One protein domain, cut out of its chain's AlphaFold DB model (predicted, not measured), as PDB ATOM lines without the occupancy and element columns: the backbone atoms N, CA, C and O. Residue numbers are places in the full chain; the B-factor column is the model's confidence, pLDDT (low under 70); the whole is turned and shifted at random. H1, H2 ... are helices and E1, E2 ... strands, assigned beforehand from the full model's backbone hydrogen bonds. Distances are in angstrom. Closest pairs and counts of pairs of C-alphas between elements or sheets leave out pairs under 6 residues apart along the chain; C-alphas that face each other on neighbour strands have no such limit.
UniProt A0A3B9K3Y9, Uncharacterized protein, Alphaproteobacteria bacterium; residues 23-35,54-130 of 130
ATOM      1  N   GLU A  23      80.415  97.814 108.730       79.62
ATOM      2  CA  GLU A  23      79.067  98.249 108.335       79.62
ATOM      3  C   GLU A  23      78.780  97.918 106.869       79.62
ATOM      4  O   GLU A  23      77.698  97.443 106.534       79.62
ATOM      5  N   ILE A  24      79.766  98.112 105.988       78.81
ATOM      6  CA  ILE A  24      79.650  97.748 104.569       78.81
ATOM      7  C   ILE A  24      79.504  96.234 104.415       78.81
ATOM      8  O   ILE A  24      78.674  95.751 103.644       78.81
ATOM      9  N   ILE A  25      80.321  95.469 105.140       78.62
ATOM     10  CA  ILE A  25      80.293  94.004 105.071       78.62
ATOM     11  C   ILE A  25      78.976  93.458 105.619       78.62
ATOM     12  O   ILE A  25      78.421  92.530 105.033       78.62
ATOM     13  N   ASP A  26      78.483  94.021 106.718       80.75
ATOM     14  CA  ASP A  26      77.222  93.631 107.336       80.75
ATOM     15  C   ASP A  26      76.044  93.923 106.402       80.75
ATOM     16  O   ASP A  26      75.269  93.018 106.098       80.75
ATOM     17  N   ARG A  27      76.003  95.121 105.799       79.12
ATOM     18  CA  ARG A  27      75.018  95.467 104.759       79.12
ATOM     19  C   ARG A  27      75.094  94.532 103.558       79.12
ATOM     20  O   ARG A  27      74.064  94.057 103.097       79.12
ATOM     21  N   MET A  28      76.295  94.222 103.068       80.81
ATOM     22  CA  MET A  28      76.474  93.272 101.967       80.81
ATOM     23  C   MET A  28      75.944  91.884 102.346       80.81
ATOM     24  O   MET A  28      75.241  91.263 101.555       80.81
ATOM     25  N   ASN A  29      76.229  91.398 103.559       81.81
ATOM     26  CA  ASN A  29      75.690  90.127 104.041       81.81
ATOM     27  C   ASN A  29      74.165  90.162 104.156       81.81
ATOM     28  O   ASN A  29      73.527  89.190 103.763       81.81
ATOM     29  N   ALA A  30      73.586  91.254 104.658       80.12
ATOM     30  CA  ALA A  30      72.142  91.427 104.770       80.12
ATOM     31  C   ALA A  30      71.471  91.401 103.390       80.12
ATOM     32  O   ALA A  30      70.534  90.634 103.191       80.12
ATOM     33  N   VAL A  31      72.007  92.145 102.416       77.81
ATOM     34  CA  VAL A  31      71.507  92.177 101.029       77.81
ATOM     35  C   VAL A  31      71.593  90.795 100.386       77.81
ATOM     36  O   VAL A  31      70.598  90.284  99.884       77.81
ATOM     37  N   VAL A  32      72.758  90.144 100.455       77.62
ATOM     38  CA  VAL A  32      72.961  88.811  99.868       77.62
ATOM     39  C   VAL A  32      72.054  87.772 100.529       77.62
ATOM     40  O   VAL A  32      71.492  86.925  99.840       77.62
ATOM     41  N   THR A  33      71.904  87.829 101.854       76.06
ATOM     42  CA  THR A  33      71.010  86.925 102.587       76.06
ATOM     43  C   THR A  33      69.566  87.171 102.173       76.06
ATOM     44  O   THR A  33      68.891  86.216 101.826       76.06
ATOM     45  N   SER A  34      69.118  88.426 102.090       74.25
ATOM     46  CA  SER A  34      67.765  88.770 101.636       74.25
ATOM     47  C   SER A  34      67.476  88.261 100.220       74.25
ATOM     48  O   SER A  34      66.424  87.680  99.987       74.25
ATOM     49  N   ILE A  35      68.425  88.414  99.287       72.81
ATOM     50  CA  ILE A  35      68.296  87.928  97.900       72.81
ATOM     51  C   ILE A  35      68.168  86.398  97.856       72.81
ATOM     52  O   ILE A  35      67.422  85.851  97.046       72.81
ATOM     53  N   VAL A  54      75.635  96.110  95.194       75.06
ATOM     54  CA  VAL A  54      76.116  94.753  95.449       75.06
ATOM     55  C   VAL A  54      75.900  93.954  94.174       75.06
ATOM     56  O   VAL A  54      74.787  93.560  93.845       75.06
ATOM     57  N   HIS A  55      76.972  93.713  93.434       82.56
ATOM     58  CA  HIS A  55      76.932  92.856  92.261       82.56
ATOM     59  C   HIS A  55      77.172  91.409  92.669       82.56
ATOM     60  O   HIS A  55      78.122  91.119  93.392       82.56
ATOM     61  N   MET A  56      76.357  90.483  92.174       84.31
ATOM     62  CA  MET A  56      76.443  89.074  92.546       84.31
ATOM     63  C   MET A  56      76.602  88.183  91.324       84.31
ATOM     64  O   MET A  56      76.023  88.415  90.262       84.31
ATOM     65  N   ILE A  57      77.396  87.133  91.488       87.31
ATOM     66  CA  ILE A  57      77.490  86.033  90.532       87.31
ATOM     67  C   ILE A  57      77.337  84.716  91.271       87.31
ATOM     68  O   ILE A  57      77.824  84.574  92.389       87.31
ATOM     69  N   SER A  58      76.693  83.735  90.654       86.44
ATOM     70  CA  SER A  58      76.537  82.401  91.218       86.44
ATOM     71  C   SER A  58      76.922  81.317  90.230       86.44
ATOM     72  O   SER A  58      76.885  81.504  89.017       86.44
ATOM     73  N   LYS A  59      77.303  80.160  90.753       88.25
ATOM     74  CA  LYS A  59      77.558  78.957  89.974       88.25
ATOM     75  C   LYS A  59      77.048  77.749  90.738       88.25
ATOM     76  O   LYS A  59      77.279  77.631  91.942       88.25
ATOM     77  N   ALA A  60      76.382  76.836  90.038       86.19
ATOM     78  CA  ALA A  60      76.040  75.541  90.606       86.19
ATOM     79  C   ALA A  60      77.333  74.789  90.957       86.19
ATOM     80  O   ALA A  60      78.230  74.636  90.125       86.19
ATOM     81  N   LYS A  61      77.440  74.357  92.208       84.06
ATOM     82  CA  LYS A  61      78.604  73.651  92.728       84.06
ATOM     83  C   LYS A  61      78.135  72.448  93.519       84.06
ATOM     84  O   LYS A  61      77.286  72.569  94.397       84.06
ATOM     85  N   GLU A  62      78.709  71.294  93.220       82.19
ATOM     86  CA  GLU A  62      78.504  70.105  94.030       82.19
ATOM     87  C   GLU A  62      79.453  70.154  95.230       82.19
ATOM     88  O   GLU A  62      80.672  70.293  95.090       82.19
ATOM     89  N   PHE A  63      78.885  70.122  96.432       79.38
ATOM     90  CA  PHE A  63      79.630  70.071  97.681       79.38
ATOM     91  C   PHE A  63      79.675  68.636  98.202       79.38
ATOM     92  O   PHE A  63      78.888  67.784  97.806       79.38
ATOM     93  N   LYS A  64      80.548  68.386  99.187       76.06
ATOM     94  CA  LYS A  64      80.706  67.070  99.834       76.06
ATOM     95  C   LYS A  64      79.388  66.455 100.343       76.06
ATOM     96  O   LYS A  64      79.309  65.243 100.490       76.06
ATOM     97  N   PHE A  65      78.382  67.282 100.631       66.88
ATOM     98  CA  PHE A  65      77.096  66.872 101.201       66.88
ATOM     99  C   PHE A  65      75.911  67.059 100.234       66.88
ATOM    100  O   PHE A  65      74.764  67.000 100.670       66.88
ATOM    101  N   GLY A  66      76.170  67.303  98.945       76.50
ATOM    102  CA  GLY A  66      75.144  67.424  97.908       76.50
ATOM    103  C   GLY A  66      75.276  68.677  97.045       76.50
ATOM    104  O   GLY A  66      76.204  69.477  97.194       76.50
ATOM    105  N   ALA A  67      74.324  68.842  96.130       85.62
ATOM    106  CA  ALA A  67      74.258  69.993  95.244       85.62
ATOM    107  C   ALA A  67      74.058  71.305  96.020       85.62
ATOM    108  O   ALA A  67      73.432  71.363  97.084       85.62
ATOM    109  N   GLY A  68      74.597  72.382  95.469       85.31
ATOM    110  CA  GLY A  68      74.414  73.719  95.992       85.31
ATOM    111  C   GLY A  68      74.842  74.779  94.986       85.31
ATOM    112  O   GLY A  68      75.071  74.507  93.806       85.31
ATOM    113  N   LYS A  69      74.949  76.013  95.463       85.19
ATOM    114  CA  LYS A  69      75.400  77.161  94.685       85.19
ATOM    115  C   LYS A  69      76.532  77.854  95.429       85.19
ATOM    116  O   LYS A  69      76.459  78.075  96.636       85.19
ATOM    117  N   GLU A  70      77.590  78.178  94.705       87.38
ATOM    118  CA  GLU A  70      78.623  79.104  95.152       87.38
ATOM    119  C   GLU A  70      78.268  80.481  94.609       87.38
ATOM    120  O   GLU A  70      78.108  80.644  93.403       87.38
ATOM    121  N   ILE A  71      78.120  81.455  95.496       86.88
ATOM    122  CA  ILE A  71      77.777  82.833  95.172       86.88
ATOM    123  C   ILE A  71      78.943  83.722  95.589       86.88
ATOM    124  O   ILE A  71      79.543  83.530  96.646       86.88
ATOM    125  N   ILE A  72      79.275  84.696  94.756       88.56
ATOM    126  CA  ILE A  72      80.299  85.694  95.026       88.56
ATOM    127  C   ILE A  72      79.641  87.058  94.895       88.56
ATOM    128  O   ILE A  72      79.105  87.382  93.835       88.56
ATOM    129  N   ALA A  73      79.675  87.840  95.970       87.00
ATOM    130  CA  ALA A  73      79.182  89.209  95.970       87.00
ATOM    131  C   ALA A  73      80.345  90.197  95.947       87.00
ATOM    132  O   ALA A  73      81.397  89.950  96.540       87.00
ATOM    133  N   PHE A  74      80.122  91.312  95.266       86.81
ATOM    134  CA  PHE A  74      81.049  92.409  95.065       86.81
ATOM    135  C   PHE A  74      80.351  93.688  95.482       86.81
ATOM    136  O   PHE A  74      79.264  93.974  94.996       86.81
ATOM    137  N   CYS A  75      80.982  94.473  96.337       85.12
ATOM    138  CA  CYS A  75      80.429  95.721  96.833       85.12
ATOM    139  C   CYS A  75      81.514  96.802  96.841       85.12
ATOM    140  O   CYS A  75      82.708  96.493  96.885       85.12
ATOM    141  N   ASP A  76      81.121  98.069  96.795       83.38
ATOM    142  CA  ASP A  76      82.036  99.187  97.006       83.38
ATOM    143  C   ASP A  76      82.492  99.241  98.463       83.38
ATOM    144  O   ASP A  76      81.720  99.549  99.358       83.38
ATOM    145  N   GLY A  77      83.775  98.974  98.707       74.88
ATOM    146  CA  GLY A  77      84.395  99.072 100.031       74.88
ATOM    147  C   GLY A  77      84.815 100.498 100.406       74.88
ATOM    148  O   GLY A  77      85.461 100.695 101.432       74.88
ATOM    149  N   GLY A  78      84.490 101.490  99.570       79.06
ATOM    150  CA  GLY A  78      84.911 102.877  99.739       79.06
ATOM    151  C   GLY A  78      86.369 103.096  99.334       79.06
ATOM    152  O   GLY A  78      86.840 102.544  98.340       79.06
ATOM    153  N   LYS A  79      87.087 103.930 100.092       77.56
ATOM    154  CA  LYS A  79      88.500 104.255  99.853       77.56
ATOM    155  C   LYS A  79      89.379 103.666 100.956       77.56
ATOM    156  O   LYS A  79      89.020 103.739 102.127       77.56
ATOM    157  N   ASN A  80      90.536 103.116 100.594       72.06
ATOM    158  CA  ASN A  80      91.557 102.694 101.562       72.06
ATOM    159  C   ASN A  80      92.338 103.898 102.137       72.06
ATOM    160  O   ASN A  80      92.137 105.033 101.693       72.06
ATOM    161  N   LYS A  81      93.288 103.679 103.066       64.19
ATOM    162  CA  LYS A  81      94.137 104.757 103.634       64.19
ATOM    163  C   LYS A  81      94.952 105.546 102.603       64.19
ATOM    164  O   LYS A  81      95.418 106.639 102.906       64.19
ATOM    165  N   PHE A  82      95.117 105.025 101.389       69.31
ATOM    166  CA  PHE A  82      95.795 105.700 100.279       69.31
ATOM    167  C   PHE A  82      94.824 106.467  99.366       69.31
ATOM    168  O   PHE A  82      95.213 106.894  98.281       69.31
ATOM    169  N   GLY A  83      93.553 106.603  99.762       73.00
ATOM    170  CA  GLY A  83      92.515 107.268  98.976       73.00
ATOM    171  C   GLY A  83      92.091 106.494  97.726       73.00
ATOM    172  O   GLY A  83      91.373 107.045  96.892       73.00
ATOM    173  N   LYS A  84      92.526 105.235  97.577       77.81
ATOM    174  CA  LYS A  84      92.201 104.395  96.421       77.81
ATOM    175  C   LYS A  84      90.903 103.654  96.657       77.81
ATOM    176  O   LYS A  84      90.698 103.084  97.725       77.81
ATOM    177  N   GLU A  85      90.069 103.631  95.630       81.44
ATOM    178  CA  GLU A  85      88.813 102.896  95.646       81.44
ATOM    179  C   GLU A  85      89.066 101.392  95.704       81.44
ATOM    180  O   GLU A  85      89.875 100.837  94.949       81.44
ATOM    181  N   VAL A  86      88.360 100.741  96.619       83.44
ATOM    182  CA  VAL A  86      88.435  99.303  96.819       83.44
ATOM    183  C   VAL A  86      87.052  98.681  96.723       83.44
ATOM    184  O   VAL A  86      86.043  99.269  97.100       83.44
ATOM    185  N   LYS A  87      87.015  97.453  96.226       84.69
ATOM    186  CA  LYS A  87      85.845  96.592  96.171       84.69
ATOM    187  C   LYS A  87      86.013  95.481  97.195       84.69
ATOM    188  O   LYS A  87      87.061  94.830  97.242       84.69
ATOM    189  N   TYR A  88      84.981  95.254  97.992       84.88
ATOM    190  CA  TYR A  88      84.894  94.089  98.857       84.88
ATOM    191  C   TYR A  88      84.272  92.937  98.094       84.88
ATOM    192  O   TYR A  88      83.280  93.107  97.394       84.88
ATOM    193  N   VAL A  89      84.885  91.768  98.225       86.12
ATOM    194  CA  VAL A  89      84.458  90.544  97.563       86.12
ATOM    195  C   VAL A  89      84.329  89.456  98.607       86.12
ATOM    196  O   VAL A  89      85.247  89.223  99.400       86.12
ATOM    197  N   LYS A  90      83.175  88.799  98.631       86.94
ATOM    198  CA  LYS A  90      82.864  87.785  99.634       86.94
ATOM    199  C   LYS A  90      82.143  86.609  99.003       86.94
ATOM    200  O   LYS A  90      81.374  86.758  98.058       86.94
ATOM    201  N   TRP A  91      82.445  85.433  99.535       87.12
ATOM    202  CA  TRP A  91      81.913  84.170  99.060       87.12
ATOM    203  C   TRP A  91      80.805  83.712  99.979       87.12
ATOM    204  O   TRP A  91      80.878  83.849 101.204       87.12
ATOM    205  N   TYR A  92      79.823  83.093  99.362       85.44
ATOM    206  CA  TYR A  92      78.653  82.576 100.013       85.44
ATOM    207  C   TYR A  92      78.319  81.220  99.413       85.44
ATOM    208  O   TYR A  92      78.487  80.986  98.217       85.44
ATOM    209  N   TYR A  93      77.872  80.306 100.258       86.25
ATOM    210  CA  TYR A  93      77.584  78.940  99.862       86.25
ATOM    211  C   TYR A  93      76.155  78.617 100.256       86.25
ATOM    212  O   TYR A  93      75.802  78.672 101.433       86.25
ATOM    213  N   TYR A  94      75.342  78.289  99.263       83.50
ATOM    214  CA  TYR A  94      73.980  77.827  99.456       83.50
ATOM    215  C   TYR A  94      73.942  76.316  99.237       83.50
ATOM    216  O   TYR A  94      74.337  75.840  98.173       83.50
ATOM    217  N   TYR A  95      73.493  75.558 100.233       82.69
ATOM    218  CA  TYR A  95      73.392  74.101 100.155       82.69
ATOM    219  C   TYR A  95      71.933  73.702  99.953       82.69
ATOM    220  O   TYR A  95      71.128  73.891 100.861       82.69
ATOM    221  N   ASP A  96      71.609  73.108  98.805       77.81
ATOM    222  CA  ASP A  96      70.226  72.795  98.418       77.81
ATOM    223  C   ASP A  96      69.576  71.797  99.388       77.81
ATOM    224  O   ASP A  96      68.502  72.036  99.934       77.81
ATOM    225  N   ASN A  97      70.321  70.742  99.730       76.31
ATOM    226  CA  ASN A  97      69.841  69.644 100.568       76.31
ATOM    227  C   ASN A  97      69.391  70.087 101.974       76.31
ATOM    228  O   ASN A  97      68.434  69.560 102.527       76.31
ATOM    229  N   THR A  98      70.076  71.078 102.553       75.06
ATOM    230  CA  THR A  98      69.765  71.582 103.904       75.06
ATOM    231  C   THR A  98      69.087  72.947 103.886       75.06
ATOM    232  O   THR A  98      68.762  73.464 104.954       75.06
ATOM    233  N   LYS A  99      68.930  73.556 102.702       72.06
ATOM    234  CA  LYS A  99      68.571  74.970 102.503       72.06
ATOM    235  C   LYS A  99      69.370  75.925 103.399       72.06
ATOM    236  O   LYS A  99      68.890  76.987 103.787       72.06
ATOM    237  N   LYS A 100      70.596  75.536 103.771       74.56
ATOM    238  CA  LYS A 100      71.461  76.333 104.642       74.56
ATOM    239  C   LYS A 100      72.302  77.276 103.813       74.56
ATOM    240  O   LYS A 100      72.910  76.890 102.813       74.56
ATOM    241  N   PHE A 101      72.397  78.492 104.318       77.25
ATOM    242  CA  PHE A 101      73.285  79.509 103.810       77.25
ATOM    243  C   PHE A 101      74.527  79.610 104.691       77.25
ATOM    244  O   PHE A 101      74.434  79.680 105.917       77.25
ATOM    245  N   LYS A 102      75.706  79.602 104.072       82.12
ATOM    246  CA  LYS A 102      76.982  79.781 104.758       82.12
ATOM    247  C   LYS A 102      77.725  80.960 104.160       82.12
ATOM    248  O   LYS A 102      78.223  80.899 103.036       82.12
ATOM    249  N   VAL A 103      77.855  82.004 104.965       81.88
ATOM    250  CA  VAL A 103      78.711  83.151 104.679       81.88
ATOM    251  C   VAL A 103      80.168  82.750 104.910       81.88
ATOM    252  O   VAL A 103      80.493  82.116 105.916       81.88
ATOM    253  N   SER A 104      81.065  83.089 103.983       82.06
ATOM    254  CA  SER A 104      82.497  82.909 104.219       82.06
ATOM    255  C   SER A 104      82.989  83.886 105.284       82.06
ATOM    256  O   SER A 104      82.665  85.070 105.255       82.06
ATOM    257  N   ASP A 105      83.827  83.409 106.198       75.69
ATOM    258  CA  ASP A 105      84.453  84.253 107.219       75.69
ATOM    259  C   ASP A 105      85.347  85.339 106.587       75.69
ATOM    260  O   ASP A 105      85.383  86.487 107.022       75.69
ATOM    261  N   ARG A 106      85.981  85.014 105.452       78.12
ATOM    262  CA  ARG A 106      86.918  85.908 104.767       78.12
ATOM    263  C   ARG A 106      86.210  86.874 103.827       78.12
ATOM    264  O   ARG A 106      85.503  86.459 102.909       78.12
ATOM    265  N   THR A 107      86.497  88.156 104.009       80.94
ATOM    266  CA  THR A 107      86.213  89.209 103.031       80.94
ATOM    267  C   THR A 107      87.518  89.619 102.362       80.94
ATOM    268  O   THR A 107      88.522  89.850 103.030       80.94
ATOM    269  N   TYR A 108      87.504  89.702 101.039       80.62
ATOM    270  CA  TYR A 108      88.667  90.036 100.232       80.62
ATOM    271  C   TYR A 108      88.521  91.467  99.739       80.62
ATOM    272  O   TYR A 108      87.427  91.890  99.372       80.62
ATOM    273  N   THR A 109      89.622  92.209  99.712       81.19
ATOM    274  CA  THR A 109      89.630  93.589  99.228       81.19
ATOM    275  C   THR A 109      90.454  93.663  97.955       81.19
ATOM    276  O   THR A 109      91.625  93.281  97.937       81.19
ATOM    277  N   TYR A 110      89.847  94.162  96.887       81.75
ATOM    278  CA  TYR A 110      90.489  94.314  95.587       81.75
ATOM    279  C   TYR A 110      90.388  95.756  95.110       81.75
ATOM    280  O   TYR A 110      89.412  96.439  95.379       81.75
ATOM    281  N   ASN A 111      91.370  96.215  94.340       83.25
ATOM    282  CA  ASN A 111      91.195  97.443  93.562       83.25
ATOM    283  C   ASN A 111      90.136  97.208  92.476       83.25
ATOM    284  O   ASN A 111      89.988  96.078  92.001       83.25
ATOM    285  N   THR A 112      89.478  98.271  92.020       82.31
ATOM    286  CA  THR A 112      88.422  98.213  90.993       82.31
ATOM    287  C   THR A 112      88.822  97.405  89.754       82.31
ATOM    288  O   THR A 112      88.075  96.534  89.311       82.31
ATOM    289  N   ASP A 113      90.033  97.620  89.236       83.00
ATOM    290  CA  ASP A 113      90.548  96.916  88.055       83.00
ATOM    291  C   ASP A 113      90.701  95.395  88.279       83.00
ATOM    292  O   ASP A 113      90.243  94.570  87.482       83.00
ATOM    293  N   LYS A 114      91.243  95.009  89.442       83.94
ATOM    294  CA  LYS A 114      91.383  93.599  89.832       83.94
ATOM    295  C   LYS A 114      90.030  92.939  90.066       83.94
ATOM    296  O   LYS A 114      89.842  91.800  89.654       83.94
ATOM    297  N   ALA A 115      89.092  93.646  90.693       83.31
ATOM    298  CA  ALA A 115      87.742  93.144  90.920       83.31
ATOM    299  C   ALA A 115      87.009  92.891  89.593       83.31
ATOM    300  O   ALA A 115      86.364  91.856  89.437       83.31
ATOM    301  N   ARG A 116      87.159  93.786  88.608       84.69
ATOM    302  CA  ARG A 116      86.568  93.633  87.270       84.69
ATOM    303  C   ARG A 116      87.181  92.475  86.486       84.69
ATOM    304  O   ARG A 116      86.464  91.731  85.812       84.69
ATOM    305  N   THR A 117      88.496  92.312  86.586       87.56
ATOM    306  CA  THR A 117      89.212  91.184  85.980       87.56
ATOM    307  C   THR A 117      88.746  89.868  86.599       87.56
ATOM    308  O   THR A 117      88.294  88.982  85.877       87.56
ATOM    309  N   PHE A 118      88.707  89.799  87.932       86.25
ATOM    310  CA  PHE A 118      88.199  88.646  88.670       86.25
ATOM    311  C   PHE A 118      86.751  88.313  88.291       86.25
ATOM    312  O   PHE A 118      86.442  87.160  88.006       86.25
ATOM    313  N   TRP A 119      85.870  89.317  88.229       85.25
ATOM    314  CA  TRP A 119      84.492  89.142  87.769       85.25
ATOM    315  C   TRP A 119      84.453  88.494  86.385       85.25
ATOM    316  O   TRP A 119      83.776  87.492  86.176       85.25
ATOM    317  N   SER A 120      85.209  89.045  85.435       85.94
ATOM    318  CA  SER A 120      85.228  88.566  84.051       85.94
ATOM    319  C   SER A 120      85.763  87.138  83.943       85.94
ATOM    320  O   SER A 120      85.236  86.344  83.166       85.94
ATOM    321  N   GLU A 121      86.778  86.787  84.733       89.50
ATOM    322  CA  GLU A 121      87.297  85.421  84.817       89.50
ATOM    323  C   GLU A 121      86.267  84.460  85.408       89.50
ATOM    324  O   GLU A 121      86.038  83.401  84.831       89.50
ATOM    325  N   LYS A 122      85.557  84.848  86.473       85.81
ATOM    326  CA  LYS A 122      84.497  84.010  87.049       85.81
ATOM    327  C   LYS A 122      83.344  83.794  86.074       85.81
ATOM    328  O   LYS A 122      82.885  82.667  85.922       85.81
ATOM    329  N   ILE A 123      82.919  84.826  85.347       85.12
ATOM    330  CA  ILE A 123      81.918  84.659  84.284       85.12
ATOM    331  C   ILE A 123      82.409  83.652  83.227       85.12
ATOM    332  O   ILE A 123      81.663  82.752  82.849       85.12
ATOM    333  N   LYS A 124      83.682  83.727  82.806       87.81
ATOM    334  CA  LYS A 124      84.282  82.743  81.880       87.81
ATOM    335  C   LYS A 124      84.361  81.330  82.466       87.81
ATOM    336  O   LYS A 124      84.223  80.363  81.727       87.81
ATOM    337  N   GLU A 125      84.544  81.195  83.778       83.88
ATOM    338  CA  GLU A 125      84.500  79.909  84.486       83.88
ATOM    339  C   GLU A 125      83.076  79.326  84.592       83.88
ATOM    340  O   GLU A 125      82.907  78.229  85.133       83.88
ATOM    341  N   GLY A 126      82.052  80.022  84.092       83.12
ATOM    342  CA  GLY A 126      80.661  79.568  84.086       83.12
ATOM    343  C   GLY A 126      79.840  80.061  85.276       83.12
ATOM    344  O   GLY A 126      78.830  79.445  85.607       83.12
ATOM    345  N   PHE A 127      80.271  81.133  85.947       85.94
ATOM    346  CA  PHE A 127      79.391  81.862  86.855       85.94
ATOM    347  C   PHE A 127      78.393  82.700  86.052       85.94
ATOM    348  O   PHE A 127      78.741  83.315  85.044       85.94
ATOM    349  N   ILE A 128      77.158  82.754  86.530       82.62
ATOM    350  CA  ILE A 128      76.079  83.572  85.982       82.62
ATOM    351  C   ILE A 128      75.811  84.750  86.906       82.62
ATOM    352  O   ILE A 128      75.971  84.639  88.121       82.62
ATOM    353  N   LYS A 129      75.416  85.886  86.334       81.06
ATOM    354  CA  LYS A 129      74.964  87.033  87.127       81.06
ATOM    355  C   LYS A 129      73.657  86.661  87.828       81.06
ATOM    356  O   LYS A 129      72.816  86.019  87.200       81.06
ATOM    357  N   VAL A 130      73.555  87.009  89.108       69.25
ATOM    358  CA  VAL A 130      72.332  86.872  89.918       69.25
ATOM    359  C   VAL A 130      71.627  88.209  89.944       69.25
ATOM    360  O   VAL A 130      72.353  89.218  90.105       69.25
TER     361      VAL A 130
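This is residues 23 to 35 and 54 to 130 of the 130 residues of an uncharacterized protein of Alphaproteobacteria bacterium (UniProt A0A3B9K3Y9). A twisted sheet of four long strands is sandwiched between two helices, H1 on one face and H2 on the other, making three layers. The sheet is a meander, each strand the antiparallel neighbour of the one before, in the order E1, E2, E3, E4, and its long strands make the longest axis. The printed part has 90 residues, in the order H1, E1, E2, E3, E4, H2, of mixed class. It is compact, with a radius of gyration of the C-alphas of 13.6 A, and only just elongated, spanning 44 by 29 by 20 A.

E2, residues 66 to 79, is 39.2 A long and starts at C-alpha 66 (75.144, 67.424, 97.908). E3 is residues 85 to 95, 33.0 A; E4 is residues 100 to 111, 30.9 A, and bends by 59 degrees at residue 105. E1, residues 55 to 63, 23.6 A, bends by 58 degrees at residue 60. H1 is residues 23 to 35, 18.2 A, from C-alpha 23 (79.067, 98.249, 108.335). H2 is residues 112 to 124, 18.4 A, ending at C-alpha 124 (84.282, 82.743, 81.880).

E1 and E2 form a hairpin, with N 57 and O 72 within hydrogen-bond range at 2.9 A. The hairpin E2 and E3 has N 73 and O 90 at 2.9 A, and the hairpin E3 and E4 has N 89 and O 108 at 2.8 A. H1 is on the sheet; its closest C-alphas to E2 are Ile 24 and Gly 77, 6.7 A. H2 is on the opposite face at a height over the sheet of 9.3 A, over E2 and E3, along the strands at 12 degrees to E2 on the local plane. The closest C-alphas of H2 and E3 are Thr 112 and Val 86, 5.9 A. H1 and H2 are apart. In both helices every O i to N i+4 pair is within hydrogen-bond range. Residues 128 to 129 pair antiparallel with residues 57 to 58 of E1.

The C-alphas farthest apart, Phe 82 and Asn 97, are 44.4 A from each other. Residues 36 to 53 are cut out, and C-alphas 35 and 54 are 10.7 A apart across the cut. The links printed whole are tight. Mean pLDDT of the printed part is 81.2; residues 65, 81 to 82 and 130 are under 70.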